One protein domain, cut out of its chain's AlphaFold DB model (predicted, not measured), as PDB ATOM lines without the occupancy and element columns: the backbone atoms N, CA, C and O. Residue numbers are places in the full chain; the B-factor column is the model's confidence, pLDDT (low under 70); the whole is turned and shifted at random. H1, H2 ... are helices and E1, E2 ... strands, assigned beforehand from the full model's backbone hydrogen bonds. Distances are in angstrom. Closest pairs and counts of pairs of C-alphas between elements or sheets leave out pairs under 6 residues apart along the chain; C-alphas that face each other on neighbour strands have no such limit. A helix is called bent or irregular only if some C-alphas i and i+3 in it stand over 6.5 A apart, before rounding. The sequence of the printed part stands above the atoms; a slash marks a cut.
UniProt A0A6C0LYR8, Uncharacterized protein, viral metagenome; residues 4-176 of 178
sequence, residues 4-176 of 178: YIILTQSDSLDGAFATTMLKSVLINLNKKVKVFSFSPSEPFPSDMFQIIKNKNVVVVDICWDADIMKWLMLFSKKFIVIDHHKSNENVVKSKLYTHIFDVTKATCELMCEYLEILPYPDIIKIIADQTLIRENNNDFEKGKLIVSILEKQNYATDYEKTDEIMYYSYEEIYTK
ATOM      1  N   TYR A   4     104.296 102.558 132.963       95.38
ATOM      2  CA  TYR A   4     103.004 103.214 132.848       95.38
ATOM      3  C   TYR A   4     101.905 102.290 133.366       95.38
ATOM      4  O   TYR A   4     101.931 101.076 133.132       95.38
ATOM      5  N   ILE A   5     100.957 102.876 134.083       96.38
ATOM      6  CA  ILE A   5      99.716 102.244 134.504       96.38
ATOM      7  C   ILE A   5      98.578 103.018 133.852       96.38
ATOM      8  O   ILE A   5      98.502 104.233 134.015       96.38
ATOM      9  N   ILE A   6      97.729 102.314 133.113       95.12
ATOM     10  CA  ILE A   6      96.506 102.868 132.540       95.12
ATOM     11  C   ILE A   6      95.340 102.368 133.388       95.12
ATOM     12  O   ILE A   6      95.224 101.160 133.606       95.12
ATOM     13  N   LEU A   7      94.525 103.291 133.885       94.88
ATOM     14  CA  LEU A   7      93.269 103.011 134.574       94.88
ATOM     15  C   LEU A   7      92.137 103.402 133.616       94.88
ATOM     16  O   LEU A   7      92.105 104.551 133.191       94.88
ATOM     17  N   THR A   8      91.265 102.467 133.242       94.06
ATOM     18  CA  THR A   8      90.234 102.692 132.211       94.06
ATOM     19  C   THR A   8      88.867 102.175 132.631       94.06
ATOM     20  O   THR A   8      88.785 101.270 133.463       94.06
ATOM     21  N   GLN A   9      87.800 102.690 132.026       87.44
ATOM     22  CA  GLN A   9      86.466 102.101 132.139       87.44
ATOM     23  C   GLN A   9      86.398 100.721 131.454       87.44
ATOM     24  O   GLN A   9      86.982 100.523 130.387       87.44
ATOM     25  N   SER A  10      85.730  99.744 132.081       77.75
ATOM     26  CA  SER A  10      85.650  98.349 131.607       77.75
ATOM     27  C   SER A  10      84.567  98.078 130.563       77.75
ATOM     28  O   SER A  10      84.679  97.111 129.816       77.75
ATOM     29  N   ASP A  11      83.510  98.885 130.529       77.19
ATOM     30  CA  ASP A  11      82.283  98.658 129.753       77.19
ATOM     31  C   ASP A  11      82.028  99.753 128.699       77.19
ATOM     32  O   ASP A  11      80.893  99.988 128.278       77.19
ATOM     33  N   SER A  12      83.101 100.405 128.250       80.38
ATOM     34  CA  SER A  12      83.063 101.466 127.248       80.38
ATOM     35  C   SER A  12      83.871 101.088 126.009       80.38
ATOM     36  O   SER A  12      85.070 100.813 126.089       80.38
ATOM     37  N   LEU A  13      83.206 101.082 124.847       81.31
ATOM     38  CA  LEU A  13      83.876 100.911 123.554       81.31
ATOM     39  C   LEU A  13      84.852 102.066 123.293       81.31
ATOM     40  O   LEU A  13      85.953 101.838 122.797       81.31
ATOM     41  N   ASP A  14      84.466 103.279 123.689       86.69
ATOM     42  CA  ASP A  14      85.284 104.485 123.588       86.69
ATOM     43  C   ASP A  14      86.574 104.361 124.409       86.69
ATOM     44  O   ASP A  14      87.685 104.390 123.866       86.69
ATOM     45  N   GLY A  15      86.440 104.080 125.707       85.12
ATOM     46  CA  GLY A  15      87.565 103.884 126.616       85.12
ATOM     47  C   GLY A  15      88.470 102.720 126.229       85.12
ATOM     48  O   GLY A  15      89.698 102.835 126.323       85.12
ATOM     49  N   ALA A  16      87.904 101.621 125.721       83.44
ATOM     50  CA  ALA A  16      88.682 100.490 125.219       83.44
ATOM     51  C   ALA A  16      89.541 100.878 124.004       83.44
ATOM     52  O   ALA A  16      90.732 100.539 123.951       83.44
ATOM     53  N   PHE A  17      88.972 101.624 123.050       85.00
ATOM     54  CA  PHE A  17      89.708 102.117 121.886       85.00
ATOM     55  C   PHE A  17      90.782 103.129 122.289       85.00
ATOM     56  O   PHE A  17      91.953 102.940 121.943       85.00
ATOM     57  N   ALA A  18      90.435 104.141 123.087       87.00
ATOM     58  CA  ALA A  18      91.382 105.147 123.565       87.00
ATOM     59  C   ALA A  18      92.562 104.513 124.326       87.00
ATOM     60  O   ALA A  18      93.731 104.798 124.041       87.00
ATOM     61  N   THR A  19      92.277 103.573 125.233       87.62
ATOM     62  CA  THR A  19      93.295 102.809 125.969       87.62
ATOM     63  C   THR A  19      94.197 102.006 125.035       87.62
ATOM     64  O   THR A  19      95.415 101.951 125.241       87.62
ATOM     65  N   THR A  20      93.629 101.397 123.994       82.94
ATOM     66  CA  THR A  20      94.385 100.598 123.022       82.94
ATOM     67  C   THR A  20      95.339 101.462 122.199       82.94
ATOM     68  O   THR A  20      96.506 101.084 122.034       82.94
ATOM     69  N   MET A  21      94.902 102.644 121.753       82.94
ATOM     70  CA  MET A  21      95.770 103.593 121.045       82.94
ATOM     71  C   MET A  21      96.942 104.032 121.929       82.94
ATOM     72  O   MET A  21      98.104 103.885 121.539       82.94
ATOM     73  N   LEU A  22      96.659 104.465 123.163       85.25
ATOM     74  CA  LEU A  22      97.690 104.894 124.109       85.25
ATOM     75  C   LEU A  22      98.692 103.777 124.423       85.25
ATOM     76  O   LEU A  22      99.907 103.995 124.413       85.25
ATOM     77  N   LYS A  23      98.198 102.565 124.697       85.75
ATOM     78  CA  LYS A  23      99.044 101.399 124.975       85.75
ATOM     79  C   LYS A  23      99.979 101.106 123.802       85.75
ATOM     80  O   LYS A  23     101.163 100.865 124.040       85.75
ATOM     81  N   SER A  24      99.476 101.154 122.571       81.00
ATOM     82  CA  SER A  24     100.258 100.870 121.360       81.00
ATOM     83  C   SER A  24     101.382 101.887 121.162       81.00
ATOM     84  O   SER A  24     102.537 101.503 120.983       81.00
ATOM     85  N   VAL A  25     101.086 103.182 121.322       82.88
ATOM     86  CA  VAL A  25     102.104 104.245 121.276       82.88
ATOM     87  C   VAL A  25     103.173 104.038 122.350       82.88
ATOM     88  O   VAL A  25     104.368 104.087 122.063       82.88
ATOM     89  N   LEU A  26     102.771 103.753 123.591       83.81
ATOM     90  CA  LEU A  26     103.713 103.530 124.689       83.81
ATOM     91  C   LEU A  26     104.601 102.296 124.461       83.81
ATOM     92  O   LEU A  26     105.791 102.341 124.780       83.81
ATOM     93  N   ILE A  27     104.056 101.216 123.898       82.31
ATOM     94  CA  ILE A  27     104.829 100.021 123.531       82.31
ATOM     95  C   ILE A  27     105.837 100.349 122.426       82.31
ATOM     96  O   ILE A  27     107.011 100.016 122.583       82.31
ATOM     97  N   ASN A  28     105.428 101.075 121.380       81.50
ATOM     98  CA  ASN A  28     106.319 101.513 120.296       81.50
ATOM     99  C   ASN A  28     107.456 102.420 120.801       81.50
ATOM    100  O   ASN A  28     108.565 102.398 120.274       81.50
ATOM    101  N   LEU A  29     107.218 103.163 121.884       85.00
ATOM    102  CA  LEU A  29     108.230 103.950 122.596       85.00
ATOM    103  C   LEU A  29     109.053 103.133 123.614       85.00
ATOM    104  O   LEU A  29     109.718 103.710 124.485       85.00
ATOM    105  N   ASN A  30     109.010 101.799 123.545       86.50
ATOM    106  CA  ASN A  30     109.697 100.869 124.444       86.50
ATOM    107  C   ASN A  30     109.376 101.106 125.935       86.50
ATOM    108  O   ASN A  30     110.254 101.030 126.806       86.50
ATOM    109  N   LYS A  31     108.118 101.426 126.265       88.38
ATOM    110  CA  LYS A  31     107.650 101.578 127.653       88.38
ATOM    111  C   LYS A  31     106.973 100.301 128.153       88.38
ATOM    112  O   LYS A  31     106.373  99.553 127.389       88.38
ATOM    113  N   LYS A  32     107.045 100.045 129.467       93.00
ATOM    114  CA  LYS A  32     106.273  98.956 130.095       93.00
ATOM    115  C   LYS A  32     104.896  99.486 130.456       93.00
ATOM    116  O   LYS A  32     104.819 100.458 131.203       93.00
ATOM    117  N   VAL A  33     103.841  98.824 129.998       92.12
ATOM    118  CA  VAL A  33     102.455  99.241 130.244       92.12
ATOM    119  C   VAL A  33     101.718  98.147 131.012       92.12
ATOM    120  O   VAL A  33     101.838  96.968 130.683       92.12
ATOM    121  N   LYS A  34     100.959  98.531 132.040       94.50
ATOM    122  CA  LYS A  34      99.957  97.676 132.689       94.50
ATOM    123  C   LYS A  34      98.610  98.390 132.641       94.50
ATOM    124  O   LYS A  34      98.560  99.578 132.937       94.50
ATOM    125  N   VAL A  35      97.556  97.674 132.274       94.25
ATOM    126  CA  VAL A  35      96.193  98.212 132.196       94.25
ATOM    127  C   VAL A  35      95.364  97.601 133.320       94.25
ATOM    128  O   VAL A  35      95.502  96.409 133.597       94.25
ATOM    129  N   PHE A  36      94.539  98.420 133.964       92.62
ATOM    130  CA  PHE A  36      93.492  97.999 134.885       92.62
ATOM    131  C   PHE A  36      92.181  98.633 134.440       92.62
ATOM    132  O   PHE A  36      92.129  99.839 134.198       92.62
ATOM    133  N   SER A  37      91.152  97.810 134.317       91.12
ATOM    134  CA  SER A  37      89.809  98.226 133.937       91.12
ATOM    135  C   SER A  37      88.901  98.236 135.161       91.12
ATOM    136  O   SER A  37      88.987  97.320 135.980       91.12
ATOM    137  N   PHE A  38      88.030  99.234 135.265       87.94
ATOM    138  CA  PHE A  38      87.108  99.410 136.385       87.94
ATOM    139  C   PHE A  38      85.699  99.672 135.878       87.94
ATOM    140  O   PHE A  38      85.515 100.393 134.896       87.94
ATOM    141  N   SER A  39      84.716  99.136 136.594       85.44
ATOM    142  CA  SER A  39      83.335  99.565 136.426       85.44
ATOM    143  C   SER A  39      83.126 100.907 137.139       85.44
ATOM    144  O   SER A  39      83.532 101.033 138.299       85.44
ATOM    145  N   PRO A  40      82.447 101.897 136.529       79.06
ATOM    146  CA  PRO A  40      82.094 103.148 137.207       79.06
ATOM    147  C   PRO A  40      81.161 102.946 138.411       79.06
ATOM    148  O   PRO A  40      81.066 103.815 139.274       79.06
ATOM    149  N   SER A  41      80.453 101.811 138.466       83.25
ATOM    150  CA  SER A  41      79.553 101.459 139.570       83.25
ATOM    151  C   SER A  41      80.257 100.800 140.757       83.25
ATOM    152  O   SER A  41      79.638 100.620 141.808       83.25
ATOM    153  N   GLU A  42      81.530 100.433 140.612       84.50
ATOM    154  CA  GLU A  42      82.297  99.762 141.654       84.50
ATOM    155  C   GLU A  42      83.176 100.750 142.434       84.50
ATOM    156  O   GLU A  42      83.707 101.713 141.872       84.50
ATOM    157  N   PRO A  43      83.365 100.526 143.747       88.94
ATOM    158  CA  PRO A  43      84.254 101.359 144.543       88.94
ATOM    159  C   PRO A  43      85.707 101.214 144.078       88.94
ATOM    160  O   PRO A  43      86.164 100.124 143.728       88.94
ATOM    161  N   PHE A  44      86.468 102.309 144.144       90.56
ATOM    162  CA  PHE A  44      87.890 102.279 143.815       90.56
ATOM    163  C   PHE A  44      88.664 101.376 144.796       90.56
ATOM    164  O   PHE A  44      88.572 101.575 146.014       90.56
ATOM    165  N   PRO A  45      89.457 100.403 144.311       91.56
ATOM    166  CA  PRO A  45      90.152  99.468 145.186       91.56
ATOM    167  C   PRO A  45      91.346 100.139 145.879       91.56
ATOM    168  O   PRO A  45      92.249 100.686 145.245       91.56
ATOM    169  N   SER A  46      91.359 100.109 147.213       89.25
ATOM    170  CA  SER A  46      92.315 100.869 148.033       89.25
ATOM    171  C   SER A  46      93.767 100.387 147.918       89.25
ATOM    172  O   SER A  46      94.704 101.174 148.075       89.25
ATOM    173  N   ASP A  47      93.988  99.116 147.589       91.88
ATOM    174  CA  ASP A  47      95.310  98.544 147.320       91.88
ATOM    175  C   ASP A  47      95.944  99.100 146.032       91.88
ATOM    176  O   ASP A  47      97.174  99.095 145.888       91.88
ATOM    177  N   MET A  48      95.144  99.691 145.137       93.44
ATOM    178  CA  MET A  48      95.623 100.335 143.916       93.44
ATOM    179  C   MET A  48      96.617 101.465 144.201       93.44
ATOM    180  O   MET A  48      97.570 101.643 143.442       93.44
ATOM    181  N   PHE A  49      96.491 102.169 145.332       92.94
ATOM    182  CA  PHE A  49      97.450 103.211 145.720       92.94
ATOM    183  C   PHE A  49      98.876 102.667 145.905       92.94
ATOM    184  O   PHE A  49      99.850 103.348 145.575       92.94
ATOM    185  N   GLN A  50      99.025 101.418 146.359       92.19
ATOM    186  CA  GLN A  50     100.341 100.776 146.442       92.19
ATOM    187  C   GLN A  50     100.865 100.385 145.060       92.19
ATOM    188  O   GLN A  50     102.060 100.512 144.783       92.19
ATOM    189  N   ILE A  51      99.974  99.951 144.168       93.06
ATOM    190  CA  ILE A  51     100.315  99.542 142.802       93.06
ATOM    191  C   ILE A  51     100.841 100.735 141.987       93.06
ATOM    192  O   ILE A  51     101.826 100.594 141.250       93.06
ATOM    193  N   ILE A  52     100.210 101.903 142.126       93.81
ATOM    194  CA  ILE A  52     100.539 103.110 141.356       93.81
ATOM    195  C   ILE A  52     101.703 103.924 141.924       93.81
ATOM    196  O   ILE A  52     102.208 104.823 141.246       93.81
ATOM    197  N   LYS A  53     102.149 103.619 143.147       94.50
ATOM    198  CA  LYS A  53     103.164 104.403 143.851       94.50
ATOM    199  C   LYS A  53     104.433 104.586 143.011       94.50
ATOM    200  O   LYS A  53     105.069 103.617 142.578       94.50
ATOM    201  N   ASN A  54     104.821 105.844 142.795       94.25
ATOM    202  CA  ASN A  54     105.959 106.268 141.974       94.25
ATOM    203  C   ASN A  54     105.918 105.746 140.520       94.25
ATOM    204  O   ASN A  54     106.970 105.531 139.904       94.25
ATOM    205  N   LYS A  55     104.726 105.504 139.956       94.44
ATOM    206  CA  LYS A  55     104.524 105.119 138.544       94.44
ATOM    207  C   LYS A  55     103.951 106.275 137.732       94.44
ATOM    208  O   LYS A  55     103.377 107.202 138.295       94.44
ATOM    209  N   ASN A  56     104.118 106.227 136.413       95.00
ATOM    210  CA  ASN A  56     103.375 107.125 135.531       95.00
ATOM    211  C   ASN A  56     101.962 106.554 135.392       95.00
ATOM    212  O   ASN A  56     101.822 105.387 135.028       95.00
ATOM    213  N   VAL A  57     100.946 107.344 135.698       95.38
ATOM    214  CA  VAL A  57      99.548 106.921 135.692       95.38
ATOM    215  C   VAL A  57      98.795 107.753 134.667       95.38
ATOM    216  O   VAL A  57      98.941 108.976 134.634       95.38
ATOM    217  N   VAL A  58      98.010 107.075 133.838       94.06
ATOM    218  CA  VAL A  58      97.053 107.704 132.930       94.06
ATOM    219  C   VAL A  58      95.677 107.141 133.242       94.06
ATOM    220  O   VAL A  58      95.509 105.923 133.285       94.06
ATOM    221  N   VAL A  59      94.716 108.017 133.489       93.50
ATOM    222  CA  VAL A  59      93.305 107.660 133.622       93.50
ATOM    223  C   VAL A  59      92.622 107.956 132.290       93.50
ATOM    224  O   VAL A  59      92.866 109.018 131.721       93.50
ATOM    225  N   VAL A  60      91.842 107.009 131.775       92.62
ATOM    226  CA  VAL A  60      91.224 107.066 130.444       92.62
ATOM    227  C   VAL A  60      89.744 106.729 130.558       92.62
ATOM    228  O   VAL A  60      89.408 105.662 131.063       92.62
ATOM    229  N   ASP A  61      88.881 107.611 130.059       92.50
ATOM    230  CA  ASP A  61      87.431 107.389 129.957       92.50
ATOM    231  C   ASP A  61      86.742 107.059 131.288       92.50
ATOM    232  O   ASP A  61      85.763 106.331 131.339       92.50
ATOM    233  N   ILE A  62      87.312 107.507 132.403       89.69
ATOM    234  CA  ILE A  62      86.746 107.310 133.734       89.69
ATOM    235  C   ILE A  62      87.260 108.404 134.656       89.69
ATOM    236  O   ILE A  62      88.388 108.880 134.524       89.69
ATOM    237  N   CYS A  63      86.455 108.777 135.641       87.56
ATOM    238  CA  CYS A  63      86.880 109.698 136.676       87.56
ATOM    239  C   CYS A  63      86.208 109.342 138.000       87.56
ATOM    240  O   CYS A  63      85.023 109.004 138.046       87.56
ATOM    241  N   TRP A  64      86.986 109.408 139.077       88.38
ATOM    242  CA  TRP A  64      86.506 109.201 140.440       88.38
ATOM    243  C   TRP A  64      86.266 110.542 141.133       88.38
ATOM    244  O   TRP A  64      86.536 111.611 140.581       88.38
ATOM    245  N   ASP A  65      85.774 110.486 142.367       86.19
ATOM    246  CA  ASP A  65      85.633 111.677 143.192       86.19
ATOM    247  C   ASP A  65      86.970 112.414 143.410       86.19
ATOM    248  O   ASP A  65      88.073 111.894 143.198       86.19
ATOM    249  N   ALA A  66      86.867 113.670 143.847       83.62
ATOM    250  CA  ALA A  66      88.020 114.547 143.996       83.62
ATOM    251  C   ALA A  66      89.085 114.005 144.963       83.62
ATOM    252  O   ALA A  66      90.276 114.257 144.754       83.62
ATOM    253  N   ASP A  67      88.683 113.262 145.996       86.88
ATOM    254  CA  ASP A  67      89.608 112.727 146.988       86.88
ATOM    255  C   ASP A  67      90.429 111.581 146.394       86.88
ATOM    256  O   ASP A  67      91.661 111.591 146.499       86.88
ATOM    257  N   ILE A  68      89.787 110.642 145.694       90.62
ATOM    258  CA  ILE A  68      90.471 109.555 144.983       90.62
ATOM    259  C   ILE A  68      91.414 110.134 143.928       90.62
ATOM    260  O   ILE A  68      92.594 109.774 143.899       90.62
ATOM    261  N   MET A  69      90.945 111.077 143.106       89.38
ATOM    262  CA  MET A  69      91.762 111.695 142.054       89.38
ATOM    263  C   MET A  69      92.983 112.424 142.629       89.38
ATOM    264  O   MET A  69      94.095 112.312 142.101       89.38
ATOM    265  N   LYS A  70      92.819 113.107 143.766       86.94
ATOM    266  CA  LYS A  70      93.923 113.744 144.491       86.94
ATOM    267  C   LYS A  70      94.933 112.720 145.008       86.94
ATOM    268  O   LYS A  70      96.138 112.948 144.887       86.94
ATOM    269  N   TRP A  71      94.480 111.597 145.559       90.62
ATOM    270  CA  TRP A  71      95.380 110.537 146.015       90.62
ATOM    271  C   TRP A  71      96.129 109.875 144.860       90.62
ATOM    272  O   TRP A  71      97.347 109.704 144.952       90.62
ATOM    273  N   LEU A  72      95.444 109.567 143.757       91.81
ATOM    274  CA  LEU A  72      96.067 109.034 142.544       91.81
ATOM    275  C   LEU A  72      97.218 109.930 142.075       91.81
ATOM    276  O   LEU A  72      98.330 109.450 141.847       91.81
ATOM    277  N   MET A  73      96.971 111.240 142.015       89.62
ATOM    278  CA  MET A  73      97.981 112.233 141.671       89.62
ATOM    279  C   MET A  73      99.165 112.205 142.645       89.62
ATOM    280  O   MET A  73     100.303 112.049 142.201       89.62
ATOM    281  N   LEU A  74      98.909 112.312 143.955       90.81
ATOM    282  CA  LEU A  74      99.945 112.392 144.994       90.81
ATOM    283  C   LEU A  74     100.852 111.155 145.054       90.81
ATOM    284  O   LEU A  74     102.037 111.281 145.358       90.81
ATOM    285  N   PHE A  75     100.315 109.963 144.784       92.69
ATOM    286  CA  PHE A  75     101.100 108.726 144.796       92.69
ATOM    287  C   PHE A  75     101.817 108.446 143.474       92.69
ATOM    288  O   PHE A  75     102.771 107.662 143.448       92.69
ATOM    289  N   SER A  76     101.384 109.056 142.376       92.62
ATOM    290  CA  SER A  76     102.001 108.867 141.068       92.62
ATOM    291  C   SER A  76     103.287 109.693 140.900       92.62
ATOM    292  O   SER A  76     103.493 110.726 141.527       92.62
ATOM    293  N   LYS A  77     104.170 109.250 139.998       91.69
ATOM    294  CA  LYS A  77     105.305 110.051 139.505       91.69
ATOM    295  C   LYS A  77     104.842 111.111 138.500       91.69
ATOM    296  O   LYS A  77     105.409 112.198 138.430       91.69
ATOM    297  N   LYS A  78     103.870 110.742 137.667       90.81
ATOM    298  CA  LYS A  78     103.191 111.586 136.682       90.81
ATOM    299  C   LYS A  78     101.736 111.147 136.638       90.81
ATOM    300  O   LYS A  78     101.494 109.940 136.632       90.81
ATOM    301  N   PHE A  79     100.826 112.105 136.540       89.81
ATOM    302  CA  PHE A  79      99.393 111.858 136.483       89.81
ATOM    303  C   PHE A  79      98.787 112.613 135.308       89.81
ATOM    304  O   PHE A  79      98.974 113.827 135.195       89.81
ATOM    305  N   ILE A  80      98.101 111.885 134.434       89.62
ATOM    306  CA  ILE A  80      97.345 112.436 133.311       89.62
ATOM    307  C   ILE A  80      95.945 111.841 133.374       89.62
ATOM    308  O   ILE A  80      95.790 110.656 133.665       89.62
ATOM    309  N   VAL A  81      94.945 112.659 133.084       88.56
ATOM    310  CA  VAL A  81      93.563 112.211 132.903       88.56
ATOM    311  C   VAL A  81      93.138 112.591 131.489       88.56
ATOM    312  O   VAL A  81      93.482 113.682 131.023       88.56
ATOM    313  N   ILE A  82      92.467 111.674 130.802       89.38
ATOM    314  CA  ILE A  82      91.861 111.856 129.483       89.38
ATOM    315  C   ILE A  82      90.424 111.376 129.626       89.38
ATOM    316  O   ILE A  82      90.197 110.179 129.800       89.38
ATOM    317  N   ASP A  83      89.483 112.306 129.637       88.44
ATOM    318  CA  ASP A  83      88.091 112.013 129.969       88.44
ATOM    319  C   ASP A  83      87.156 113.023 129.296       88.44
ATOM    320  O   ASP A  83      87.569 114.136 128.966       88.44
ATOM    321  N   HIS A  84      85.893 112.653 129.124       86.62
ATOM    322  CA  HIS A  84      84.853 113.522 128.564       86.62
ATOM    323  C   HIS A  84      83.587 113.591 129.434       86.62
ATOM    324  O   HIS A  84      82.696 114.403 129.181       86.62
ATOM    325  N   HIS A  85      83.507 112.808 130.512       83.75
ATOM    326  CA  HIS A  85      82.307 112.734 131.338       83.75
ATOM    327  C   HIS A  85      82.055 114.024 132.138       83.75
ATOM    328  O   HIS A  85      82.853 114.469 132.969       83.75
ATOM    329  N   LYS A  86      80.859 114.604 131.978       74.75
ATOM    330  CA  LYS A  86      80.450 115.837 132.682       74.75
ATOM    331  C   LYS A  86      80.360 115.685 134.207       74.75
ATOM    332  O   LYS A  86      80.488 116.673 134.931       74.75
ATOM    333  N   SER A  87      80.134 114.467 134.702       68.44
ATOM    334  CA  SER A  87      79.879 114.161 136.121       68.44
ATOM    335  C   SER A  87      80.967 114.669 137.075       68.44
ATOM    336  O   SER A  87      80.665 114.945 138.234       68.44
ATOM    337  N   ASN A  88      82.194 114.881 136.587       65.25
ATOM    338  CA  ASN A  88      83.340 115.285 137.400       65.25
ATOM    339  C   ASN A  88      84.021 116.587 136.930       65.25
ATOM    340  O   ASN A  88      85.180 116.843 137.268       65.25
ATOM    341  N   GLU A  89      83.295 117.467 136.226       65.50
ATOM    342  CA  GLU A  89      83.795 118.766 135.728       65.50
ATOM    343  C   GLU A  89      84.456 119.624 136.834       65.50
ATOM    344  O   GLU A  89      85.434 120.339 136.608       65.50
ATOM    345  N   ASN A  90      83.964 119.529 138.073       65.44
ATOM    346  CA  ASN A  90      84.534 120.249 139.215       65.44
ATOM    347  C   ASN A  90      85.936 119.751 139.599       65.44
ATOM    348  O   ASN A  90      86.773 120.551 140.025       65.44
ATOM    349  N   VAL A  91      86.223 118.459 139.408       66.56
ATOM    350  CA  VAL A  91      87.562 117.901 139.628       66.56
ATOM    351  C   VAL A  91      88.521 118.419 138.551       66.56
ATOM    352  O   VAL A  91      89.643 118.816 138.862       66.56
ATOM    353  N   VAL A  92      88.049 118.557 137.307       61.97
ATOM    354  CA  VAL A  92      88.799 119.150 136.181       61.97
ATOM    355  C   VAL A  92      89.179 120.602 136.455       61.97
ATOM    356  O   VAL A  92      90.335 121.000 136.297       61.97
ATOM    357  N   LYS A  93      88.216 121.400 136.931       62.34
ATOM    358  CA  LYS A  93      88.401 122.829 137.228       62.34
ATOM    359  C   LYS A  93      89.399 123.102 138.351       62.34
ATOM    360  O   LYS A  93      89.898 124.223 138.444       62.34
ATOM    361  N   SER A  94      89.727 122.101 139.169       64.06
ATOM    362  CA  SER A  94      90.700 122.241 140.257       64.06
ATOM    363  C   SER A  94      92.126 122.553 139.771       64.06
ATOM    364  O   SER A  94      92.936 123.033 140.564       64.06
ATOM    365  N   LYS A  95      92.438 122.315 138.481       63.00
ATOM    366  CA  LYS A  95      93.769 122.495 137.856       63.00
ATOM    367  C   LYS A  95      94.910 121.753 138.565       63.00
ATOM    368  O   LYS A  95      96.077 122.072 138.350       63.00
ATOM    369  N   LEU A  96      94.595 120.773 139.410       59.22
ATOM    370  CA  LEU A  96      95.595 120.075 140.219       59.22
ATOM    371  C   LEU A  96      96.513 119.178 139.375       59.22
ATOM    372  O   LEU A  96      97.640 118.910 139.779       59.22
ATOM    373  N   TYR A  97      96.070 118.753 138.191       67.69
ATOM    374  CA  TYR A  97      96.797 117.836 137.317       67.69
ATOM    375  C   TYR A  97      96.581 118.153 135.832       67.69
ATOM    376  O   TYR A  97      95.711 118.942 135.465       67.69
ATOM    377  N   THR A  98      97.397 117.535 134.971       73.50
ATOM    378  CA  THR A  98      97.217 117.622 133.515       73.50
ATOM    379  C   THR A  98      95.972 116.836 133.127       73.50
ATOM    380  O   THR A  98      95.938 115.614 133.281       73.50
ATOM    381  N   HIS A  99      94.956 117.545 132.646       73.69
ATOM    382  CA  HIS A  99      93.695 116.961 132.216       73.69
ATOM    383  C   HIS A  99      93.425 117.355 130.764       73.69
ATOM    384  O   HIS A  99      93.397 118.542 130.440       73.69
ATOM    385  N   ILE A 100      93.252 116.355 129.905       81.12
ATOM    386  CA  ILE A 100      92.722 116.502 128.551       81.12
ATOM    387  C   ILE A 100      91.230 116.198 128.660       81.12
ATOM    388  O   ILE A 100      90.859 115.056 128.908       81.12
ATOM    389  N   PHE A 101      90.408 117.241 128.580       80.62
ATOM    390  CA  PHE A 101      88.985 117.158 128.879       80.62
ATOM    391  C   PHE A 101      88.165 118.008 127.917       80.62
ATOM    392  O   PHE A 101      88.384 119.218 127.827       80.62
ATOM    393  N   ASP A 102      87.205 117.379 127.245       78.12
ATOM    394  CA  ASP A 102      86.210 118.046 126.408       78.12
ATOM    395  C   ASP A 102      84.927 117.211 126.376       78.12
ATOM    396  O   ASP A 102      84.897 116.134 125.796       78.12
ATOM    397  N   VAL A 103      83.855 117.724 126.982       81.00
ATOM    398  CA  VAL A 103      82.542 117.050 127.022       81.00
ATOM    399  C   VAL A 103      81.856 116.973 125.654       81.00
ATOM    400  O   VAL A 103      80.803 116.356 125.530       81.00
ATOM    401  N   THR A 104      82.381 117.668 124.643       79.88
ATOM    402  CA  THR A 104      81.815 117.679 123.286       79.88
ATOM    403  C   THR A 104      82.413 116.609 122.380       79.88
ATOM    404  O   THR A 104      81.982 116.490 121.234       79.88
ATOM    405  N   LYS A 105      83.382 115.838 122.886       85.62
ATOM    406  CA  LYS A 105      84.124 114.818 122.146       85.62
ATOM    407  C   LYS A 105      84.105 113.499 122.894       85.62
ATOM    408  O   LYS A 105      83.988 113.480 124.114       85.62
ATOM    409  N   ALA A 106      84.277 112.410 122.162       87.69
ATOM    410  CA  ALA A 106      84.568 111.116 122.762       87.69
ATOM    411  C   ALA A 106      86.038 111.037 123.223       87.69
ATOM    412  O   ALA A 106      86.919 111.723 122.687       87.69
ATOM    413  N   THR A 107      86.347 110.159 124.178       90.62
ATOM    414  CA  THR A 107      87.716 109.934 124.671       90.62
ATOM    415  C   THR A 107      88.657 109.494 123.545       90.62
ATOM    416  O   THR A 107      89.826 109.889 123.510       90.62
ATOM    417  N   CYS A 108      88.184 108.704 122.584       86.44
ATOM    418  CA  CYS A 108      88.964 108.275 121.429       86.44
ATOM    419  C   CYS A 108      89.330 109.441 120.499       86.44
ATOM    420  O   CYS A 108      90.460 109.477 120.009       86.44
ATOM    421  N   GLU A 109      88.453 110.435 120.325       88.88
ATOM    422  CA  GLU A 109      88.777 111.665 119.592       88.88
ATOM    423  C   GLU A 109      89.815 112.489 120.351       88.88
ATOM    424  O   GLU A 109      90.837 112.867 119.778       88.88
ATOM    425  N   LEU A 110      89.616 112.682 121.660       87.62
ATOM    426  CA  LEU A 110      90.583 113.356 122.534       87.62
ATOM    427  C   LEU A 110      91.966 112.701 122.471       87.62
ATOM    428  O   LEU A 110      92.994 113.382 122.450       87.62
ATOM    429  N   MET A 111      92.003 111.372 122.409       86.38
ATOM    430  CA  MET A 111      93.240 110.618 122.266       86.38
ATOM    431  C   MET A 111      93.869 110.806 120.878       86.38
ATOM    432  O   MET A 111      95.086 110.959 120.792       86.38
ATOM    433  N   CYS A 112      93.083 110.824 119.797       82.12
ATOM    434  CA  CYS A 112      93.593 111.132 118.457       82.12
ATOM    435  C   CYS A 112      94.199 112.538 118.386       82.12
ATOM    436  O   CYS A 112      95.284 112.690 117.828       82.12
ATOM    437  N   GLU A 113      93.559 113.543 118.985       84.31
ATOM    438  CA  GLU A 113      94.102 114.906 119.050       84.31
ATOM    439  C   GLU A 113      95.403 114.959 119.843       84.31
ATOM    440  O   GLU A 113      96.388 115.527 119.377       84.31
ATOM    441  N   TYR A 114      95.433 114.320 121.014       82.06
ATOM    442  CA  TYR A 114      96.627 114.272 121.852       82.06
ATOM    443  C   TYR A 114      97.817 113.586 121.166       82.06
ATOM    444  O   TYR A 114      98.968 113.941 121.414       82.06
ATOM    445  N   LEU A 115      97.544 112.594 120.317       80.50
ATOM    446  CA  LEU A 115      98.550 111.853 119.559       80.50
ATOM    447  C   LEU A 115      98.829 112.445 118.167       80.50
ATOM    448  O   LEU A 115      99.621 111.865 117.429       80.50
ATOM    449  N   GLU A 116      98.185 113.560 117.810       81.44
ATOM    450  CA  GLU A 116      98.281 114.208 116.495       81.44
ATOM    451  C   GLU A 116      97.916 113.272 115.318       81.44
ATOM    452  O   GLU A 116      98.461 113.366 114.218       81.44
ATOM    453  N   ILE A 117      96.960 112.361 115.534       75.25
ATOM    454  CA  ILE A 117      96.449 111.420 114.526       75.25
ATOM    455  C   ILE A 117      95.261 112.071 113.810       75.25
ATOM    456  O   ILE A 117      94.099 111.849 114.159       75.25
ATOM    457  N   LEU A 118      95.567 112.907 112.816       70.00
ATOM    458  CA  LEU A 118      94.584 113.622 112.001       70.00
ATOM    459  C   LEU A 118      94.825 113.394 110.497       70.00
ATOM    460  O   LEU A 118      95.976 113.438 110.058       70.00
ATOM    461  N   PRO A 119      93.762 113.205 109.684       75.00
ATOM    462  CA  PRO A 119      92.342 113.159 110.067       75.00
ATOM    463  C   PRO A 119      91.977 111.891 110.861       75.00
ATOM    464  O   PRO A 119      92.664 110.878 110.755       75.00
ATOM    465  N   TYR A 120      90.886 111.933 111.639       75.06
ATOM    466  CA  TYR A 120      90.433 110.753 112.385       75.06
ATOM    467  C   TYR A 120      90.115 109.588 111.440       75.06
ATOM    468  O   TYR A 120      89.388 109.797 110.458       75.06
ATOM    469  N   PRO A 121      90.582 108.364 111.751       77.00
ATOM    470  CA  PRO A 121      90.110 107.156 111.089       77.00
ATOM    471  C   PRO A 121      88.583 107.049 111.177       77.00
ATOM    472  O   PRO A 121      87.996 107.392 112.203       77.00
ATOM    473  N   ASP A 122      87.923 106.542 110.135       77.75
ATOM    474  CA  ASP A 122      86.451 106.512 110.091       77.75
ATOM    475  C   ASP A 122      85.833 105.688 111.229       77.75
ATOM    476  O   ASP A 122      84.785 106.054 111.754       77.75
ATOM    477  N   ILE A 123      86.524 104.642 111.690       75.62
ATOM    478  CA  ILE A 123      86.106 103.866 112.864       75.62
ATOM    479  C   ILE A 123      86.034 104.719 114.142       75.62
ATOM    480  O   ILE A 123      85.123 104.531 114.940       75.62
ATOM    481  N   ILE A 124      86.938 105.691 114.312       78.81
ATOM    482  CA  ILE A 124      86.936 106.604 115.464       78.81
ATOM    483  C   ILE A 124      85.721 107.524 115.400       78.81
ATOM    484  O   ILE A 124      85.035 107.680 116.404       78.81
ATOM    485  N   LYS A 125      85.387 108.053 114.215       74.75
ATOM    486  CA  LYS A 125      84.180 108.877 114.029       74.75
ATOM    487  C   LYS A 125      82.909 108.095 114.366       74.75
ATOM    488  O   LYS A 125      82.045 108.608 115.063       74.75
ATOM    489  N   ILE A 126      82.819 106.838 113.921       76.62
ATOM    490  CA  ILE A 126      81.664 105.968 114.201       76.62
ATOM    491  C   ILE A 126      81.497 105.740 115.709       76.62
ATOM    492  O   ILE A 126      80.383 105.830 116.222       76.62
ATOM    493  N   ILE A 127      82.591 105.441 116.416       79.56
ATOM    494  CA  ILE A 127      82.569 105.226 117.869       79.56
ATOM    495  C   ILE A 127      82.193 106.524 118.587       79.56
ATOM    496  O   ILE A 127      81.318 106.506 119.449       79.56
ATOM    497  N   ALA A 128      82.792 107.647 118.196       83.62
ATOM    498  CA  ALA A 128      82.524 108.944 118.797       83.62
ATOM    499  C   ALA A 128      81.059 109.370 118.655       83.62
ATOM    500  O   ALA A 128      80.416 109.729 119.644       83.62
ATOM    501  N   ASP A 129      80.498 109.228 117.452       79.69
ATOM    502  CA  ASP A 129      79.085 109.494 117.192       79.69
ATOM    503  C   ASP A 129      78.189 108.635 118.097       79.69
ATOM    504  O   ASP A 129      77.225 109.138 118.675       79.69
ATOM    505  N   GLN A 130      78.498 107.343 118.268       75.69
ATOM    506  CA  GLN A 130      77.734 106.466 119.159       75.69
ATOM    507  C   GLN A 130      77.815 106.902 120.622       75.69
ATOM    508  O   GLN A 130      76.776 106.955 121.288       75.69
ATOM    509  N   THR A 131      79.018 107.198 121.114       77.88
ATOM    510  CA  THR A 131      79.251 107.634 122.494       77.88
ATOM    511  C   THR A 131      78.455 108.897 122.790       77.88
ATOM    512  O   THR A 131      77.609 108.899 123.685       77.88
ATOM    513  N   LEU A 132      78.613 109.929 121.961       73.88
ATOM    514  CA  LEU A 132      77.944 111.213 122.152       73.88
ATOM    515  C   LEU A 132      76.423 111.111 121.956       73.88
ATOM    516  O   LEU A 132      75.662 111.780 122.655       73.88
ATOM    517  N   ILE A 133      75.932 110.263 121.043       69.69
ATOM    518  CA  ILE A 133      74.488 110.021 120.888       69.69
ATOM    519  C   ILE A 133      73.912 109.318 122.117       69.69
ATOM    520  O   ILE A 133      72.820 109.697 122.538       69.69
ATOM    521  N   ARG A 134      74.608 108.318 122.675       63.59
ATOM    522  CA  ARG A 134      74.177 107.578 123.873       63.59
ATOM    523  C   ARG A 134      74.139 108.477 125.105       63.59
ATOM    524  O   ARG A 134      73.220 108.360 125.907       63.59
ATOM    525  N   GLU A 135      75.106 109.374 125.252       62.84
ATOM    526  CA  GLU A 135      75.113 110.337 126.357       62.84
ATOM    527  C   GLU A 135      74.004 111.386 126.233       62.84
ATOM    528  O   GLU A 135      73.434 111.811 127.237       62.84
ATOM    529  N   ASN A 136      73.665 111.786 125.002       58.03
ATOM    530  CA  ASN A 136      72.635 112.795 124.750       58.03
ATOM    531  C   ASN A 136      71.212 112.223 124.658       58.03
ATOM    532  O   ASN A 136      70.248 112.955 124.879       58.03
ATOM    533  N   ASN A 137      71.054 110.938 124.336       52.47
ATOM    534  CA  ASN A 137      69.762 110.278 124.194       52.47
ATOM    535  C   ASN A 137      69.764 108.977 124.999       52.47
ATOM    536  O   ASN A 137      70.444 108.023 124.635       52.47
ATOM    537  N   ASN A 138      68.909 108.889 126.018       49.47
ATOM    538  CA  ASN A 138      68.637 107.659 126.779       49.47
ATOM    539  C   ASN A 138      68.065 106.489 125.928       49.47
ATOM    540  O   ASN A 138      67.634 105.484 126.490       49.47
ATOM    541  N   ASP A 139      68.046 106.590 124.596       43.88
ATOM    542  CA  ASP A 139      67.449 105.616 123.682       43.88
ATOM    543  C   ASP A 139      68.502 104.689 123.057       43.88
ATOM    544  O   ASP A 139      69.166 104.983 122.060       43.88
ATOM    545  N   PHE A 140      68.584 103.501 123.652       44.38
ATOM    546  CA  PHE A 140      69.460 102.367 123.344       44.38
ATOM    547  C   PHE A 140      69.220 101.716 121.955       44.38
ATOM    548  O   PHE A 140      69.914 100.777 121.568       44.38
ATOM    549  N   GLU A 141      68.252 102.195 121.168       46.31
ATOM    550  CA  GLU A 141      67.800 101.534 119.931       46.31
ATOM    551  C   GLU A 141      68.736 101.738 118.717       46.31
ATOM    552  O   GLU A 141      68.662 100.982 117.748       46.31
ATOM    553  N   LYS A 142      69.695 102.679 118.764       45.22
ATOM    554  CA  LYS A 142      70.662 102.893 117.662       45.22
ATOM    555  C   LYS A 142      71.863 101.935 117.654       45.22
ATOM    556  O   LYS A 142      72.523 101.820 116.621       45.22
ATOM    557  N   GLY A 143      72.112 101.187 118.736       43.62
ATOM    558  CA  GLY A 143      73.204 100.200 118.801       43.62
ATOM    559  C   GLY A 143      73.050  99.040 117.805       43.62
ATOM    560  O   GLY A 143      74.039  98.542 117.269       43.62
ATOM    561  N   LYS A 144      71.807  98.668 117.463       43.12
ATOM    562  CA  LYS A 144      71.505  97.598 116.491       43.12
ATOM    563  C   LYS A 144      71.863  97.964 115.048       43.12
ATOM    564  O   LYS A 144      72.112  97.079 114.235       43.12
ATOM    565  N   LEU A 145      71.906  99.257 114.715       39.91
ATOM    566  CA  LEU A 145      72.136  99.703 113.340       39.91
ATOM    567  C   LEU A 145      73.580  99.437 112.887       39.91
ATOM    568  O   LEU A 145      73.803  99.143 111.716       39.91
ATOM    569  N   ILE A 146      74.552  99.482 113.802       44.53
ATOM    570  CA  ILE A 146      75.977  99.397 113.451       44.53
ATOM    571  C   ILE A 146      76.488  97.956 113.390       44.53
ATOM    572  O   ILE A 146      77.284  97.675 112.500       44.53
ATOM    573  N   VAL A 147      75.937  97.021 114.177       45.28
ATOM    574  CA  VAL A 147      76.130  95.577 113.917       45.28
ATOM    575  C   VAL A 147      75.720  95.260 112.474       45.28
ATOM    576  O   VAL A 147      76.499  94.678 111.731       45.28
ATOM    577  N   SER A 148      74.585  95.802 112.014       39.41
ATOM    578  CA  SER A 148      74.126  95.604 110.631       39.41
ATOM    579  C   SER A 148      75.000  96.284 109.560       39.41
ATOM    580  O   SER A 148      75.024  95.837 108.413       39.41
ATOM    581  N   ILE A 149      75.708  97.373 109.895       41.88
ATOM    582  CA  ILE A 149      76.629  98.065 108.974       41.88
ATOM    583  C   ILE A 149      77.958  97.308 108.888       41.88
ATOM    584  O   ILE A 149      78.483  97.140 107.786       41.88
ATOM    585  N   LEU A 150      78.457  96.797 110.016       44.78
ATOM    586  CA  LEU A 150      79.629  95.926 110.068       44.78
ATOM    587  C   LEU A 150      79.353  94.608 109.316       44.78
ATOM    588  O   LEU A 150      80.130  94.229 108.443       44.78
ATOM    589  N   GLU A 151      78.187  93.984 109.519       40.31
ATOM    590  CA  GLU A 151      77.741  92.795 108.772       40.31
ATOM    591  C   GLU A 151      77.631  93.045 107.253       40.31
ATOM    592  O   GLU A 151      78.079  92.223 106.454       40.31
ATOM    593  N   LYS A 152      77.081  94.191 106.822       35.72
ATOM    594  CA  LYS A 152      76.897  94.524 105.391       35.72
ATOM    595  C   LYS A 152      78.182  94.882 104.647       35.72
ATOM    596  O   LYS A 152      78.200  94.794 103.421       35.72
ATOM    597  N   GLN A 153      79.237  95.290 105.347       42.25
ATOM    598  CA  GLN A 153      80.537  95.609 104.748       42.25
ATOM    599  C   GLN A 153      81.495  94.399 104.706       42.25
ATOM    600  O   GLN A 153      82.694  94.579 104.520       42.25
ATOM    601  N   ASN A 154      80.977  93.165 104.821       37.94
ATOM    602  CA  ASN A 154      81.758  91.923 104.935       37.94
ATOM    603  C   ASN A 154      82.629  91.835 106.208       37.94
ATOM    604  O   ASN A 154      83.530  91.002 106.276       37.94
ATOM    605  N   TYR A 155      82.325  92.608 107.257       42.81
ATOM    606  CA  TYR A 155      82.900  92.412 108.597       42.81
ATOM    607  C   TYR A 155      82.058  91.458 109.442       42.81
ATOM    608  O   TYR A 155      81.970  91.624 110.656       42.81
ATOM    609  N   ALA A 156      81.430  90.468 108.801       29.39
ATOM    610  CA  ALA A 156      80.692  89.412 109.472       29.39
ATOM    611  C   ALA A 156      81.640  88.645 110.405       29.39
ATOM    612  O   ALA A 156      82.349  87.724 110.008       29.39
ATOM    613  N   THR A 157      81.678  89.059 111.664       35.38
ATOM    614  CA  THR A 157      81.960  88.155 112.766       35.38
ATOM    615  C   THR A 157      80.790  87.187 112.807       35.38
ATOM    616  O   THR A 157      79.658  87.628 113.024       35.38
ATOM    617  N   ASP A 158      81.051  85.902 112.576       30.41
ATOM    618  CA  ASP A 158      80.123  84.827 112.912       30.41
ATOM    619  C   ASP A 158      79.791  84.940 114.408       30.41
ATOM    620  O   ASP A 158      80.486  84.411 115.271       30.41
ATOM    621  N   TYR A 159      78.735  85.686 114.732       34.53
ATOM    622  CA  TYR A 159      78.086  85.645 116.034       34.53
ATOM    623  C   TYR A 159      77.195  84.404 116.064       34.53
ATOM    624  O   TYR A 159      75.967  84.485 116.140       34.53
ATOM    625  N   GLU A 160      77.814  83.226 116.010       28.31
ATOM    626  CA  GLU A 160      77.176  82.069 116.612       28.31
ATOM    627  C   GLU A 160      77.289  82.213 118.128       28.31
ATOM    628  O   GLU A 160      78.349  82.481 118.692       28.31
ATOM    629  N   LYS A 161      76.139  82.093 118.793       36.94
ATOM    630  CA  LYS A 161      76.030  81.986 120.244       36.94
ATOM    631  C   LYS A 161      76.903  80.830 120.730       36.94
ATOM    632  O   LYS A 161      76.457  79.686 120.741       36.94
ATOM    633  N   THR A 162      78.100  81.139 121.194       27.98
ATOM    634  CA  THR A 162      78.908  80.234 122.006       27.98
ATOM    635  C   THR A 162      79.472  81.027 123.172       27.98
ATOM    636  O   THR A 162      79.974  82.132 122.977       27.98
ATOM    637  N   ASP A 163      79.353  80.478 124.380       29.56
ATOM    638  CA  ASP A 163      79.744  81.059 125.674       29.56
ATOM    639  C   ASP A 163      81.268  81.278 125.853       29.56
ATOM    640  O   ASP A 163      81.804  81.173 126.954       29.56
ATOM    641  N   GLU A 164      81.996  81.629 124.794       29.36
ATOM    642  CA  GLU A 164      83.419  81.958 124.836       29.36
ATOM    643  C   GLU A 164      83.676  83.234 124.027       29.36
ATOM    644  O   GLU A 164      83.600  83.264 122.800       29.36
ATOM    645  N   ILE A 165      83.973  84.329 124.733       29.06
ATOM    646  CA  ILE A 165      84.395  85.596 124.129       29.06
ATOM    647  C   ILE A 165      85.778  85.376 123.498       29.06
ATOM    648  O   ILE A 165      86.786  85.319 124.206       29.06
ATOM    649  N   MET A 166      85.835  85.254 122.168       26.39
ATOM    650  CA  MET A 166      87.099  85.225 121.427       26.39
ATOM    651  C   MET A 166      87.731  86.620 121.378       26.39
ATOM    652  O   MET A 166      87.141  87.581 120.884       26.39
ATOM    653  N   TYR A 167      88.966  86.719 121.867       31.20
ATOM    654  CA  TYR A 167      89.821  87.889 121.695       31.20
ATOM    655  C   TYR A 167      90.560  87.775 120.356       31.20
ATOM    656  O   TYR A 167      91.418  86.907 120.212       31.20
ATOM    657  N   TYR A 168      90.285  88.670 119.405       30.28
ATOM    658  CA  TYR A 168      91.188  88.865 118.265       30.28
ATOM    659  C   TYR A 168      92.459  89.581 118.722       30.28
ATOM    660  O   TYR A 168      92.419  90.503 119.545       30.28
ATOM    661  N   SER A 169      93.599  89.163 118.181       32.59
ATOM    662  CA  SER A 169      94.877  89.827 118.429       32.59
ATOM    663  C   SER A 169      95.043  91.033 117.493       32.59
ATOM    664  O   SER A 169      94.570  91.040 116.360       32.59
ATOM    665  N   TYR A 170      95.713  92.089 117.964       34.72
ATOM    666  CA  TYR A 170      95.871  93.360 117.236       34.72
ATOM    667  C   TYR A 170      96.548  93.212 115.857       34.72
ATOM    668  O   TYR A 170      96.282  94.019 114.969       34.72
ATOM    669  N   GLU A 171      97.368  92.175 115.635       32.38
ATOM    670  CA  GLU A 171      97.976  91.909 114.320       32.38
ATOM    671  C   GLU A 171      96.926  91.619 113.236       32.38
ATOM    672  O   GLU A 171      97.104  92.032 112.089       32.38
ATOM    673  N   GLU A 172      95.805  90.992 113.600       33.94
ATOM    674  CA  GLU A 172      94.740  90.598 112.666       33.94
ATOM    675  C   GLU A 172      93.840  91.770 112.267       33.94
ATOM    676  O   GLU A 172      93.303  91.796 111.159       33.94
ATOM    677  N   ILE A 173      93.701  92.760 113.152       39.28
ATOM    678  CA  ILE A 173      93.022  94.019 112.838       39.28
ATOM    679  C   ILE A 173      93.977  94.864 111.980       39.28
ATOM    680  O   ILE A 173      93.658  95.235 110.859       39.28
ATOM    681  N   TYR A 174      95.211  95.092 112.418       35.66
ATOM    682  CA  TYR A 174      96.112  96.027 111.736       35.66
ATOM    683  C   TYR A 174      96.455  95.651 110.279       35.66
ATOM    684  O   TYR A 174      96.604  96.536 109.441       35.66
ATOM    685  N   THR A 175      96.544  94.358 109.945       35.22
ATOM    686  CA  THR A 175      96.856  93.905 108.571       35.22
ATOM    687  C   THR A 175      95.669  93.904 107.609       35.22
ATOM    688  O   THR A 175      95.887  93.857 106.402       35.22
ATOM    689  N   LYS A 176      94.425  93.959 108.099       32.06
ATOM    690  CA  LYS A 176      93.224  93.955 107.244       32.06
ATOM    691  C   LYS A 176      92.706  95.348 106.879       32.06
ATOM    692  O   LYS A 176      91.864  95.447 105.993       32.06
TER     693      LYS A 176
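AT A GLANCE: This is residues 4 to 176 of the 178 residues of an uncharacterized protein of viral metagenome (UniProt A0A6C0LYR8). What does one see first? A twisted sheet of five parallel strands makes the core, with H1 packed on one face and H3 and H4 on the other; beyond H1 and H5, H6 packs on both, and H7 runs beside H6 as an outlying pair, followed by a loose tail with H8, from which residues 158 to 169 and 171 to 176 stick out. What are the parts? The printed part has 173 residues, with eight named helices and five named strands in the order E1 H1 E2 H2 E3 H3 E4 H4 E5 H5 H6 H7 H8; the class is mixed, helices and strands, and the sheet's order is E2 E1 E3 E4 E5. How large is it? It is compact, with a radius of gyration of the C-alphas of 17.1 A and spans of 49 by 37 by 36 A.

IN THESE COORDINATES: Where does the printed part begin? E1, residues 4 to 9, starts with C-alpha 4 at (103.004, 103.214, 132.848), and H1, residues 13 to 28, measures 22.7 A from first to last C-alpha. E2, residues 32 to 38, measures 20.2 A, and H2 holds residues 48 to 52. What comes next? E3, residues 56 to 60, H3, residues 66 to 75, and E4, residues 78 to 83, follow. H4, residues 86 to 93, is irregular, with C-alphas 87 and 90 8.3 A apart, and E5, residues 98 to 101, ends with C-alpha 101 at (88.985, 117.158, 128.879). What follows the last strand? H5 holds residues 107 to 114, H6 residues 122 to 136, 21.1 A long, and H7 residues 140 to 152, 21.0 A long. H8, residues 170 to 174, ends with C-alpha 174 at (96.112, 96.027, 111.736).

HOW THE PARTS SIT: How is the sheet joined? Within hydrogen-bond range are N 36 and O 6 at 2.8 A between E2 and E1, N 7 and O 58 at 2.9 A between E1 and E3, N 59 and O 80 at 2.9 A between E3 and E4, and N 100 and O 81 at 2.9 A between E4 and E5. E1, H1, E2, then E3, H3, E4, then E4, H4, E5 are strand-helix-strand units, parallel neighbour strands with a helix between; E2, H2, E3 is a split one with E1 between its strands, and each crossover is right-handed. Which helices are on the sheet's faces? H1 has a height over the sheet of 8.7 A and runs along the strands, at 2 degrees to E1 on the local plane; their closest C-alphas, of Gln 9 and Gly 15, are 5.9 A apart. On the opposite face H3, at a height of 10.5 A, runs along the strands, its closest C-alphas to E4 being Met 73 and Phe 79, 5.4 A; H4 is on the same face as H3. H2 only grazes the sheet and touches H3, the closest C-alphas being those of Ile 52 and Phe 75, 6.6 A. How do the later helices stand? H5, on the sheet, touches H1 at C-alphas 108 and 18, 4.5 A, at a shallow tilt of 34 degrees, only just short of steep, the same way. H6 touches H5 with residues 124 to 128, closest C-alphas 124 and 108, 6.5 A, and H1 with residues 127 to 131, closest C-alphas 127 and 14, 6.4 A. H7 is close to H6 but not clearly touching, closest C-alphas 140 and 134, 7.0 A, at a shallow tilt of 15 degrees, opposite ways, and H8 touches no helix. Are the helix backbones whole? Every O i to N i+4 pair is within hydrogen-bond range in H1, H2, H3, H5, H6 and H8, but 2 of 4 are in H4 and 4 of 9 in H7, where 5 of 10 O i to N i+3 pairs are.

THE WHOLE: How far does it reach? The two C-alphas farthest apart, of Leu 74 and Lys 152, are 49.2 A apart, and the printed part has no cut. Which link is long? The link from H7 to H8 is long, with 17 residues. Where is confidence low? The mean pLDDT of the printed part is 72.9, and residues 87 to 97 and 133 to 176 are under 70.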